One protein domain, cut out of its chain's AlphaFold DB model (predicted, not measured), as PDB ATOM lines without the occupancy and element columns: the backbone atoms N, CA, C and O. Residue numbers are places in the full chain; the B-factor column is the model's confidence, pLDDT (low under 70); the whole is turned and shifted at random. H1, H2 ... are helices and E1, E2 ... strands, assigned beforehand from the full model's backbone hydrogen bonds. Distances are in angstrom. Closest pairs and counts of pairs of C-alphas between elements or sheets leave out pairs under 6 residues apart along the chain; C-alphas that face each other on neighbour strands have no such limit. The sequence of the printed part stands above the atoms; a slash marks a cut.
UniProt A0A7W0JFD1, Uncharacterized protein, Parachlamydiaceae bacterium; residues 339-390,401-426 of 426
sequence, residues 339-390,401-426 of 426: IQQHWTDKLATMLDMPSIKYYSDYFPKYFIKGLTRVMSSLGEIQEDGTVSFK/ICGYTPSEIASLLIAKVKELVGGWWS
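AT A GLANCE: This is residues 339 to 390 and 401 to 426 of the 426 residues of an uncharacterized protein of Parachlamydiaceae bacterium (UniProt A0A7W0JFD1). The two longest helices, H5 and H4, cross at a steep angle as the core, and the helical hairpin of H2 and H3 packs on them through H3. H1 sits beside the start of H4, and beyond the far end of H4 a small loop folds back through E1. The 78 printed residues, mostly helix by class, hold five named helices and one named strand in the order H1, H2, H3, H4, E1, H5. The whole is compact, with a radius of gyration of the C-alphas of 13.0 A and spans of 38 by 31 by 21 A.

IN THESE COORDINATES: Find C-alpha 406 at (-38.416, -10.632, 74.994); from there H5 runs 23.9 A to C-alpha 422 at (-20.322, 1.806, 84.445). H4, residues 364 to 378, covers 20.6 A. Look earlier for H3, residues 355 to 362, H2, residues 344 to 350, and H1, residues 339 to 342, which begins at (-24.625, -18.985, 76.560). E1 is residues 387 to 390.

HOW THE PARTS SIT: H5 touches H4 at a steep tilt of 50 degrees, opposite ways; look at Gly 370 and Val 417, their closest C-alphas, 4.8 A apart. With residues 410 to 417 alone H5 touches H3, closest at the C-alphas of Ile 356 and Ile 414, 7.3 A, at a shallow tilt of 33 degrees, only just short of steep. H2 and H3 form a helical hairpin, touching at a shallow tilt of 10 degrees, with the C-alphas of Ala 348 and Ile 356 closest at 5.4 A. H3 and H4 touch only at the corner, and only just, with 3 pairs of C-alphas within 8 A; Ser 360 and Phe 367 have the closest C-alphas, 5.4 A. H1 only just touches H4, with 3 such pairs, closest at the C-alphas of Gln 340 and Ile 368, 6.7 A. E1 pairs with no named strand; residues 380 to 381 pair antiparallel with its residues 387 to 388. In H2, H3, H4 and H5 every O i to N i+4 pair is within hydrogen-bond range; H1 is too short for one.

THE WHOLE: The C-alphas of Asp 384 and Trp 425, the two farthest apart, are 39.4 A apart. Residues 391 to 400 are not printed, and C-alphas 390 and 401 are 5.8 A apart across this cut. Of the links printed whole, none is long. The mean pLDDT of the printed part is 74.5; 26 residues are under 70, among them 383 to 390 and 422 to 426.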
ATOM      1  N   ILE A 339     -23.786 -19.773  77.472       61.97
ATOM      2  CA  ILE A 339     -24.625 -18.985  76.560       61.97
ATOM      3  C   ILE A 339     -23.791 -17.896  75.878       61.97
ATOM      4  O   ILE A 339     -23.873 -17.731  74.662       61.97
ATOM      5  N   GLN A 340     -22.955 -17.194  76.648       81.06
ATOM      6  CA  GLN A 340     -22.047 -16.175  76.127       81.06
ATOM      7  C   GLN A 340     -21.082 -16.755  75.080       81.06
ATOM      8  O   GLN A 340     -20.873 -16.152  74.029       81.06
ATOM      9  N   GLN A 341     -20.517 -17.934  75.342       69.00
ATOM     10  CA  GLN A 341     -19.508 -18.544  74.481       69.00
ATOM     11  C   GLN A 341     -20.086 -19.183  73.209       69.00
ATOM     12  O   GLN A 341     -19.428 -19.170  72.169       69.00
ATOM     13  N   HIS A 342     -21.294 -19.744  73.272       56.34
ATOM     14  CA  HIS A 342     -21.817 -20.605  72.207       56.34
ATOM     15  C   HIS A 342     -23.099 -20.085  71.550       56.34
ATOM     16  O   HIS A 342     -23.424 -20.495  70.437       56.34
ATOM     17  N   TRP A 343     -23.862 -19.233  72.236       61.25
ATOM     18  CA  TRP A 343     -25.275 -18.983  71.922       61.25
ATOM     19  C   TRP A 343     -25.657 -17.515  71.816       61.25
ATOM     20  O   TRP A 343     -26.811 -17.200  71.535       61.25
ATOM     21  N   THR A 344     -24.697 -16.614  71.969       72.31
ATOM     22  CA  THR A 344     -24.887 -15.166  71.861       72.31
ATOM     23  C   THR A 344     -25.655 -14.749  70.608       72.31
ATOM     24  O   THR A 344     -26.545 -13.903  70.689       72.31
ATOM     25  N   ASP A 345     -25.378 -15.372  69.461       67.38
ATOM     26  CA  ASP A 345     -26.093 -15.081  68.218       67.38
ATOM     27  C   ASP A 345     -27.574 -15.461  68.285       67.38
ATOM     28  O   ASP A 345     -28.431 -14.649  67.932       67.38
ATOM     29  N   LYS A 346     -27.874 -16.663  68.787       58.16
ATOM     30  CA  LYS A 346     -29.247 -17.150  68.965       58.16
ATOM     31  C   LYS A 346     -29.997 -16.320  70.002       58.16
ATOM     32  O   LYS A 346     -31.140 -15.947  69.767       58.16
ATOM     33  N   LEU A 347     -29.341 -15.977  71.112       67.25
ATOM     34  CA  LEU A 347     -29.908 -15.133  72.161       67.25
ATOM     35  C   LEU A 347     -30.251 -13.735  71.626       67.25
ATOM     36  O   LEU A 347     -31.331 -13.221  71.907       67.25
ATOM     37  N   ALA A 348     -29.365 -13.135  70.828       70.31
ATOM     38  CA  ALA A 348     -29.604 -11.836  70.202       70.31
ATOM     39  C   ALA A 348     -30.798 -11.861  69.237       70.31
ATOM     40  O   ALA A 348     -31.562 -10.900  69.197       70.31
ATOM     41  N   THR A 349     -30.972 -12.951  68.487       66.19
ATOM     42  CA  THR A 349     -32.131 -13.153  67.609       66.19
ATOM     43  C   THR A 349     -33.416 -13.376  68.406       66.19
ATOM     44  O   THR A 349     -34.417 -12.729  68.125       66.19
ATOM     45  N   MET A 350     -33.393 -14.244  69.422       62.62
ATOM     46  CA  MET A 350     -34.563 -14.561  70.254       62.62
ATOM     47  C   MET A 350     -35.096 -13.335  71.002       62.62
ATOM     48  O   MET A 350     -36.302 -13.174  71.165       62.62
ATOM     49  N   LEU A 351     -34.191 -12.473  71.464       69.75
ATOM     50  CA  LEU A 351     -34.526 -11.257  72.199       69.75
ATOM     51  C   LEU A 351     -34.725 -10.030  71.293       69.75
ATOM     52  O   LEU A 351     -34.901  -8.929  71.813       69.75
ATOM     53  N   ASP A 352     -34.665 -10.211  69.967       71.94
ATOM     54  CA  ASP A 352     -34.724  -9.152  68.947       71.94
ATOM     55  C   ASP A 352     -33.820  -7.948  69.279       71.94
ATOM     56  O   ASP A 352     -34.198  -6.777  69.227       71.94
ATOM     57  N   MET A 353     -32.594  -8.246  69.712       80.19
ATOM     58  CA  MET A 353     -31.670  -7.248  70.240       80.19
ATOM     59  C   MET A 353     -30.233  -7.550  69.798       80.19
ATOM     60  O   MET A 353     -29.438  -8.115  70.557       80.19
ATOM     61  N   PRO A 354     -29.829  -7.104  68.589       83.38
ATOM     62  CA  PRO A 354     -28.487  -7.342  68.050       83.38
ATOM     63  C   PRO A 354     -27.346  -6.834  68.945       83.38
ATOM     64  O   PRO A 354     -26.232  -7.352  68.893       83.38
ATOM     65  N   SER A 355     -27.611  -5.834  69.792       82.38
ATOM     66  CA  SER A 355     -26.619  -5.269  70.714       82.38
ATOM     67  C   SER A 355     -26.169  -6.238  71.817       82.38
ATOM     68  O   SER A 355     -25.109  -6.025  72.402       82.38
ATOM     69  N   ILE A 356     -26.897  -7.335  72.055       83.12
ATOM     70  CA  ILE A 356     -26.464  -8.430  72.938       83.12
ATOM     71  C   ILE A 356     -25.095  -8.969  72.516       83.12
ATOM     72  O   ILE A 356     -24.242  -9.181  73.376       83.12
ATOM     73  N   LYS A 357     -24.854  -9.091  71.202       87.88
ATOM     74  CA  LYS A 357     -23.571  -9.554  70.654       87.88
ATOM     75  C   LYS A 357     -22.424  -8.646  71.080       87.88
ATOM     76  O   LYS A 357     -21.431  -9.102  71.629       87.88
ATOM     77  N   TYR A 358     -22.622  -7.334  70.948       88.00
ATOM     78  CA  TYR A 358     -21.638  -6.340  71.371       88.00
ATOM     79  C   TYR A 358     -21.264  -6.488  72.855       88.00
ATOM     80  O   TYR A 358     -20.083  -6.503  73.194       88.00
ATOM     81  N   TYR A 359     -22.243  -6.625  73.752       86.12
ATOM     82  CA  TYR A 359     -21.945  -6.761  75.181       86.12
ATOM     83  C   TYR A 359     -21.315  -8.108  75.538       86.12
ATOM     84  O   TYR A 359     -20.406  -8.132  76.368       86.12
ATOM     85  N   SER A 360     -21.758  -9.199  74.911       86.12
ATOM     86  CA  SER A 360     -21.129 -10.515  75.051       86.12
ATOM     87  C   SER A 360     -19.655 -10.467  74.656       86.12
ATOM     88  O   SER A 360     -18.803 -10.890  75.431       86.12
ATOM     89  N   ASP A 361     -19.346  -9.913  73.484       86.44
ATOM     90  CA  ASP A 361     -18.020 -10.058  72.882       86.44
ATOM     91  C   ASP A 361     -17.001  -9.095  73.498       86.44
ATOM     92  O   ASP A 361     -15.854  -9.463  73.753       86.44
ATOM     93  N   TYR A 362     -17.415  -7.855  73.777       87.44
ATOM     94  CA  TYR A 362     -16.519  -6.820  74.303       87.44
ATOM     95  C   TYR A 362     -16.482  -6.772  75.833       87.44
ATOM     96  O   TYR A 362     -15.507  -6.287  76.410       87.44
ATOM     97  N   PHE A 363     -17.515  -7.282  76.511       89.06
ATOM     98  CA  PHE A 363     -17.621  -7.262  77.972       89.06
ATOM     99  C   PHE A 363     -18.040  -8.623  78.559       89.06
ATOM    100  O   PHE A 363     -18.900  -8.653  79.443       89.06
ATOM    101  N   PRO A 364     -17.410  -9.750  78.171       86.00
ATOM    102  CA  PRO A 364     -17.904 -11.104  78.459       86.00
ATOM    103  C   PRO A 364     -18.104 -11.369  79.953       86.00
ATOM    104  O   PRO A 364     -19.152 -11.846  80.375       86.00
ATOM    105  N   LYS A 365     -17.154 -10.957  80.802       89.69
ATOM    106  CA  LYS A 365     -17.270 -11.107  82.264       89.69
ATOM    107  C   LYS A 365     -18.489 -10.377  82.844       89.69
ATOM    108  O   LYS A 365     -19.117 -10.868  83.781       89.69
ATOM    109  N   TYR A 366     -18.795  -9.185  82.338       87.62
ATOM    110  CA  TYR A 366     -19.931  -8.388  82.804       87.62
ATOM    111  C   TYR A 366     -21.238  -8.856  82.177       87.62
ATOM    112  O   TYR A 366     -22.267  -8.812  82.842       87.62
ATOM    113  N   PHE A 367     -21.179  -9.351  80.943       86.81
ATOM    114  CA  PHE A 367     -22.287 -10.006  80.273       86.81
ATOM    115  C   PHE A 367     -22.751 -11.242  81.040       86.81
ATOM    116  O   PHE A 367     -23.922 -11.307  81.396       86.81
ATOM    117  N   ILE A 368     -21.832 -12.144  81.404       81.94
ATOM    118  CA  ILE A 368     -22.125 -13.337  82.214       81.94
ATOM    119  C   ILE A 368     -22.795 -12.929  83.527       81.94
ATOM    120  O   ILE A 368     -23.903 -13.361  83.813       81.94
ATOM    121  N   LYS A 369     -22.192 -12.005  84.285       84.94
ATOM    122  CA  LYS A 369     -22.767 -11.516  85.552       84.94
ATOM    123  C   LYS A 369     -24.121 -10.826  85.382       84.94
ATOM    124  O   LYS A 369     -24.986 -10.957  86.246       84.94
ATOM    125  N   GLY A 370     -24.293 -10.060  84.308       82.62
ATOM    126  CA  GLY A 370     -25.550  -9.405  83.966       82.62
ATOM    127  C   GLY A 370     -26.637 -10.430  83.666       82.62
ATOM    128  O   GLY A 370     -27.712 -10.353  84.251       82.62
ATOM    129  N   LEU A 371     -26.323 -11.430  82.843       81.31
ATOM    130  CA  LEU A 371     -27.217 -12.526  82.490       81.31
ATOM    131  C   LEU A 371     -27.583 -13.369  83.713       81.31
ATOM    132  O   LEU A 371     -28.765 -13.572  83.959       81.31
ATOM    133  N   THR A 372     -26.617 -13.737  84.555       79.19
ATOM    134  CA  THR A 372     -26.873 -14.432  85.823       79.19
ATOM    135  C   THR A 372     -27.796 -13.628  86.737       79.19
ATOM    136  O   THR A 372     -28.708 -14.201  87.328       79.19
ATOM    137  N   ARG A 373     -27.614 -12.301  86.841       82.31
ATOM    138  CA  ARG A 373     -28.511 -11.429  87.622       82.31
ATOM    139  C   ARG A 373     -29.917 -11.378  87.036       82.31
ATOM    140  O   ARG A 373     -30.867 -11.447  87.804       82.31
ATOM    141  N   VAL A 374     -30.044 -11.259  85.715       78.31
ATOM    142  CA  VAL A 374     -31.347 -11.259  85.039       78.31
ATOM    143  C   VAL A 374     -32.056 -12.588  85.246       78.31
ATOM    144  O   VAL A 374     -33.186 -12.580  85.717       78.31
ATOM    145  N   MET A 375     -31.382 -13.714  85.008       72.88
ATOM    146  CA  MET A 375     -31.933 -15.040  85.285       72.88
ATOM    147  C   MET A 375     -32.343 -15.148  86.763       72.88
ATOM    148  O   MET A 375     -33.491 -15.424  87.072       72.88
ATOM    149  N   SER A 376     -31.470 -14.788  87.702       73.94
ATOM    150  CA  SER A 376     -31.814 -14.832  89.134       73.94
ATOM    151  C   SER A 376     -33.013 -13.947  89.507       73.94
ATOM    152  O   SER A 376     -33.722 -14.265  90.450       73.94
ATOM    153  N   SER A 377     -33.230 -12.830  88.800       74.00
ATOM    154  CA  SER A 377     -34.343 -11.905  89.060       74.00
ATOM    155  C   SER A 377     -35.651 -12.274  88.366       74.00
ATOM    156  O   SER A 377     -36.708 -11.838  88.809       74.00
ATOM    157  N   LEU A 378     -35.574 -13.016  87.259       72.94
ATOM    158  CA  LEU A 378     -36.747 -13.498  86.537       72.94
ATOM    159  C   LEU A 378     -37.320 -14.747  87.198       72.94
ATOM    160  O   LEU A 378     -38.507 -15.003  87.057       72.94
ATOM    161  N   GLY A 379     -36.496 -15.522  87.900       69.00
ATOM    162  CA  GLY A 379     -36.957 -16.736  88.544       69.00
ATOM    163  C   GLY A 379     -37.720 -16.486  89.851       69.00
ATOM    164  O   GLY A 379     -37.328 -15.654  90.669       69.00
ATOM    165  N   GLU A 380     -38.797 -17.236  90.065       71.69
ATOM    166  CA  GLU A 380     -39.536 -17.259  91.326       71.69
ATOM    167  C   GLU A 380     -38.812 -18.176  92.318       71.69
ATOM    168  O   GLU A 380     -38.629 -19.368  92.059       71.69
ATOM    169  N   ILE A 381     -38.368 -17.617  93.448       70.12
ATOM    170  CA  ILE A 381     -37.766 -18.400  94.534       70.12
ATOM    171  C   ILE A 381     -38.886 -19.154  95.254       70.12
ATOM    172  O   ILE A 381     -39.786 -18.537  95.822       70.12
ATOM    173  N   GLN A 382     -38.800 -20.477  95.251       72.50
ATOM    174  CA  GLN A 382     -39.729 -21.373  95.926       72.50
ATOM    175  C   GLN A 382     -39.343 -21.565  97.401       72.50
ATOM    176  O   GLN A 382     -38.215 -21.285  97.817       72.50
ATOM    177  N   GLU A 383     -40.277 -22.076  98.205       69.62
ATOM    178  CA  GLU A 383     -40.078 -22.292  99.649       69.62
ATOM    179  C   GLU A 383     -38.911 -23.239  99.973       69.62
ATOM    180  O   GLU A 383     -38.272 -23.107 101.016       69.62
ATOM    181  N   ASP A 384     -38.598 -24.170  99.069       63.88
ATOM    182  CA  ASP A 384     -37.498 -25.128  99.202       63.88
ATOM    183  C   ASP A 384     -36.139 -24.584  98.718       63.88
ATOM    184  O   ASP A 384     -35.144 -25.313  98.704       63.88
ATOM    185  N   GLY A 385     -36.078 -23.302  98.341       63.81
ATOM    186  CA  GLY A 385     -34.879 -22.641  97.830       63.81
ATOM    187  C   GLY A 385     -34.597 -22.902  96.349       63.81
ATOM    188  O   GLY A 385     -33.574 -22.429  95.846       63.81
ATOM    189  N   THR A 386     -35.476 -23.621  95.642       69.31
ATOM    190  CA  THR A 386     -35.396 -23.732  94.183       69.31
ATOM    191  C   THR A 386     -35.788 -22.413  93.512       69.31
ATOM    192  O   THR A 386     -36.493 -21.586  94.085       69.31
ATOM    193  N   VAL A 387     -35.309 -22.187  92.291       66.81
ATOM    194  CA  VAL A 387     -35.723 -21.057  91.448       66.81
ATOM    195  C   VAL A 387     -36.457 -21.612  90.242       66.81
ATOM    196  O   VAL A 387     -35.903 -22.474  89.554       66.81
ATOM    197  N   SER A 388     -37.670 -21.124  89.970       69.88
ATOM    198  CA  SER A 388     -38.440 -21.533  88.797       69.88
ATOM    199  C   SER A 388     -38.622 -20.426  87.761       69.88
ATOM    200  O   SER A 388     -38.759 -19.253  88.091       69.88
ATOM    201  N   PHE A 389     -38.593 -20.794  86.481       66.62
ATOM    202  CA  PHE A 389     -38.741 -19.889  85.345       66.62
ATOM    203  C   PHE A 389     -39.870 -20.363  84.460       66.62
ATOM    204  O   PHE A 389     -39.762 -21.433  83.865       66.62
ATOM    205  N   LYS A 390     -40.920 -19.562  84.308       68.94
ATOM    206  CA  LYS A 390     -42.053 -19.926  83.464       68.94
ATOM    207  C   LYS A 390     -41.979 -19.227  82.117       68.94
ATOM    208  O   LYS A 390     -42.074 -18.008  82.037       68.94
ATOM    209  N   ILE A 401     -41.393 -14.610  79.308       65.19
ATOM    210  CA  ILE A 401     -40.593 -15.293  80.331       65.19
ATOM    211  C   ILE A 401     -40.902 -14.614  81.662       65.19
ATOM    212  O   ILE A 401     -40.618 -13.432  81.845       65.19
ATOM    213  N   CYS A 402     -41.536 -15.353  82.565       68.31
ATOM    214  CA  CYS A 402     -42.005 -14.882  83.867       68.31
ATOM    215  C   CYS A 402     -42.851 -13.599  83.759       68.31
ATOM    216  O   CYS A 402     -42.709 -12.673  84.552       68.31
ATOM    217  N   GLY A 403     -43.700 -13.530  82.727       70.19
ATOM    218  CA  GLY A 403     -44.575 -12.386  82.456       70.19
ATOM    219  C   GLY A 403     -43.921 -11.216  81.712       70.19
ATOM    220  O   GLY A 403     -44.626 -10.269  81.380       70.19
ATOM    221  N   TYR A 404     -42.621 -11.283  81.403       74.06
ATOM    222  CA  TYR A 404     -41.915 -10.266  80.621       74.06
ATOM    223  C   TYR A 404     -41.805 -10.660  79.151       74.06
ATOM    224  O   TYR A 404     -41.530 -11.812  78.810       74.06
ATOM    225  N   THR A 405     -41.966  -9.684  78.269       76.19
ATOM    226  CA  THR A 405     -41.720  -9.830  76.833       76.19
ATOM    227  C   THR A 405     -40.217  -9.936  76.527       76.19
ATOM    228  O   THR A 405     -39.377  -9.488  77.316       76.19
ATOM    229  N   PRO A 406     -39.829 -10.476  75.357       72.94
ATOM    230  CA  PRO A 406     -38.416 -10.632  74.994       72.94
ATOM    231  C   PRO A 406     -37.650  -9.303  74.990       72.94
ATOM    232  O   PRO A 406     -36.510  -9.238  75.451       72.94
ATOM    233  N   SER A 407     -38.292  -8.220  74.546       75.69
ATOM    234  CA  SER A 407     -37.698  -6.880  74.495       75.69
ATOM    235  C   SER A 407     -37.467  -6.275  75.888       75.69
ATOM    236  O   SER A 407     -36.456  -5.595  76.108       75.69
ATOM    237  N   GLU A 408     -38.349  -6.544  76.854       80.75
ATOM    238  CA  GLU A 408     -38.183  -6.131  78.254       80.75
ATOM    239  C   GLU A 408     -36.997  -6.849  78.901       80.75
ATOM    240  O   GLU A 408     -36.163  -6.214  79.552       80.75
ATOM    241  N   ILE A 409     -36.856  -8.150  78.645       79.38
ATOM    242  CA  ILE A 409     -35.735  -8.962  79.136       79.38
ATOM    243  C   ILE A 409     -34.420  -8.499  78.515       79.38
ATOM    244  O   ILE A 409     -33.426  -8.328  79.224       79.38
ATOM    245  N   ALA A 410     -34.411  -8.234  77.207       78.56
ATOM    246  CA  ALA A 410     -33.250  -7.700  76.502       78.56
ATOM    247  C   ALA A 410     -32.787  -6.367  77.109       78.56
ATOM    248  O   ALA A 410     -31.597  -6.147  77.356       78.56
ATOM    249  N   SER A 411     -33.747  -5.484  77.384       82.62
ATOM    250  CA  SER A 411     -33.501  -4.173  77.980       82.62
ATOM    251  C   SER A 411     -32.958  -4.296  79.403       82.62
ATOM    252  O   SER A 411     -31.991  -3.614  79.752       82.62
ATOM    253  N   LEU A 412     -33.520  -5.205  80.204       84.81
ATOM    254  CA  LEU A 412     -33.057  -5.500  81.557       84.81
ATOM    255  C   LEU A 412     -31.628  -6.061  81.554       84.81
ATOM    256  O   LEU A 412     -30.791  -5.604  82.334       84.81
ATOM    257  N   LEU A 413     -31.320  -6.991  80.645       83.44
ATOM    258  CA  LEU A 413     -29.981  -7.553  80.478       83.44
ATOM    259  C   LEU A 413     -28.960  -6.460  80.174       83.44
ATOM    260  O   LEU A 413     -27.974  -6.320  80.897       83.44
ATOM    261  N   ILE A 414     -29.216  -5.635  79.160       83.56
ATOM    262  CA  ILE A 414     -28.311  -4.542  78.788       83.56
ATOM    263  C   ILE A 414     -28.161  -3.543  79.934       83.56
ATOM    264  O   ILE A 414     -27.045  -3.096  80.203       83.56
ATOM    265  N   ALA A 415     -29.247  -3.199  80.628       85.31
ATOM    266  CA  ALA A 415     -29.188  -2.314  81.785       85.31
ATOM    267  C   ALA A 415     -28.277  -2.886  82.882       85.31
ATOM    268  O   ALA A 415     -27.426  -2.164  83.401       85.31
ATOM    269  N   LYS A 416     -28.383  -4.188  83.182       86.25
ATOM    270  CA  LYS A 416     -27.534  -4.858  84.177       86.25
ATOM    271  C   LYS A 416     -26.080  -4.973  83.747       86.25
ATOM    272  O   LYS A 416     -25.196  -4.768  84.576       86.25
ATOM    273  N   VAL A 417     -25.808  -5.224  82.468       84.25
ATOM    274  CA  VAL A 417     -24.432  -5.196  81.957       84.25
ATOM    275  C   VAL A 417     -23.852  -3.783  82.047       84.25
ATOM    276  O   VAL A 417     -22.747  -3.613  82.555       84.25
ATOM    277  N   LYS A 418     -24.601  -2.754  81.633       83.38
ATOM    278  CA  LYS A 418     -24.168  -1.349  81.718       83.38
ATOM    279  C   LYS A 418     -23.926  -0.887  83.151       83.38
ATOM    280  O   LYS A 418     -22.948  -0.188  83.377       83.38
ATOM    281  N   GLU A 419     -24.765  -1.282  84.108       85.44
ATOM    282  CA  GLU A 419     -24.568  -1.015  85.542       85.44
ATOM    283  C   GLU A 419     -23.205  -1.553  86.012       85.44
ATOM    284  O   GLU A 419     -22.430  -0.849  86.659       85.44
ATOM    285  N   LEU A 420     -22.876  -2.786  85.615       81.31
ATOM    286  CA  LEU A 420     -21.632  -3.457  85.988       81.31
ATOM    287  C   LEU A 420     -20.391  -2.887  85.281       81.31
ATOM    288  O   LEU A 420     -19.317  -2.864  85.877       81.31
ATOM    289  N   VAL A 421     -20.531  -2.425  84.035       78.56
ATOM    290  CA  VAL A 421     -19.454  -1.772  83.265       78.56
ATOM    291  C   VAL A 421     -19.240  -0.321  83.723       78.56
ATOM    292  O   VAL A 421     -18.106   0.146  83.814       78.56
ATOM    293  N   GLY A 422     -20.321   0.400  84.031       63.44
ATOM    294  CA  GLY A 422     -20.322   1.806  84.445       63.44
ATOM    295  C   GLY A 422     -19.795   2.043  85.861       63.44
ATOM    296  O   GLY A 422     -19.286   3.126  86.132       63.44
ATOM    297  N   GLY A 423     -19.803   1.024  86.727       53.62
ATOM    298  CA  GLY A 423     -19.158   1.059  88.048       53.62
ATOM    299  C   GLY A 423     -17.623   1.177  88.027       53.62
ATOM    300  O   GLY A 423     -16.994   1.091  89.076       53.62
ATOM    301  N   TRP A 424     -17.008   1.337  86.850       43.28
ATOM    302  CA  TRP A 424     -15.596   1.703  86.667       43.28
ATOM    303  C   TRP A 424     -15.381   3.192  86.328       43.28
ATOM    304  O   TRP A 424     -14.238   3.637  86.274       43.28
ATOM    305  N   TRP A 425     -16.453   3.964  86.108       40.62
ATOM    306  CA  TRP A 425     -16.418   5.403  85.796       40.62
ATOM    307  C   TRP A 425     -17.063   6.259  86.901       40.62
ATOM    308  O   TRP A 425     -17.541   7.361  86.633       40.62
ATOM    309  N   SER A 426     -17.084   5.746  88.134       34.62
ATOM    310  CA  SER A 426     -17.517   6.461  89.343       34.62
ATOM    311  C   SER A 426     -16.386   6.556  90.350       34.62
ATOM    312  O   SER A 426     -15.861   5.469  90.692       34.62
TER     313      SER A 426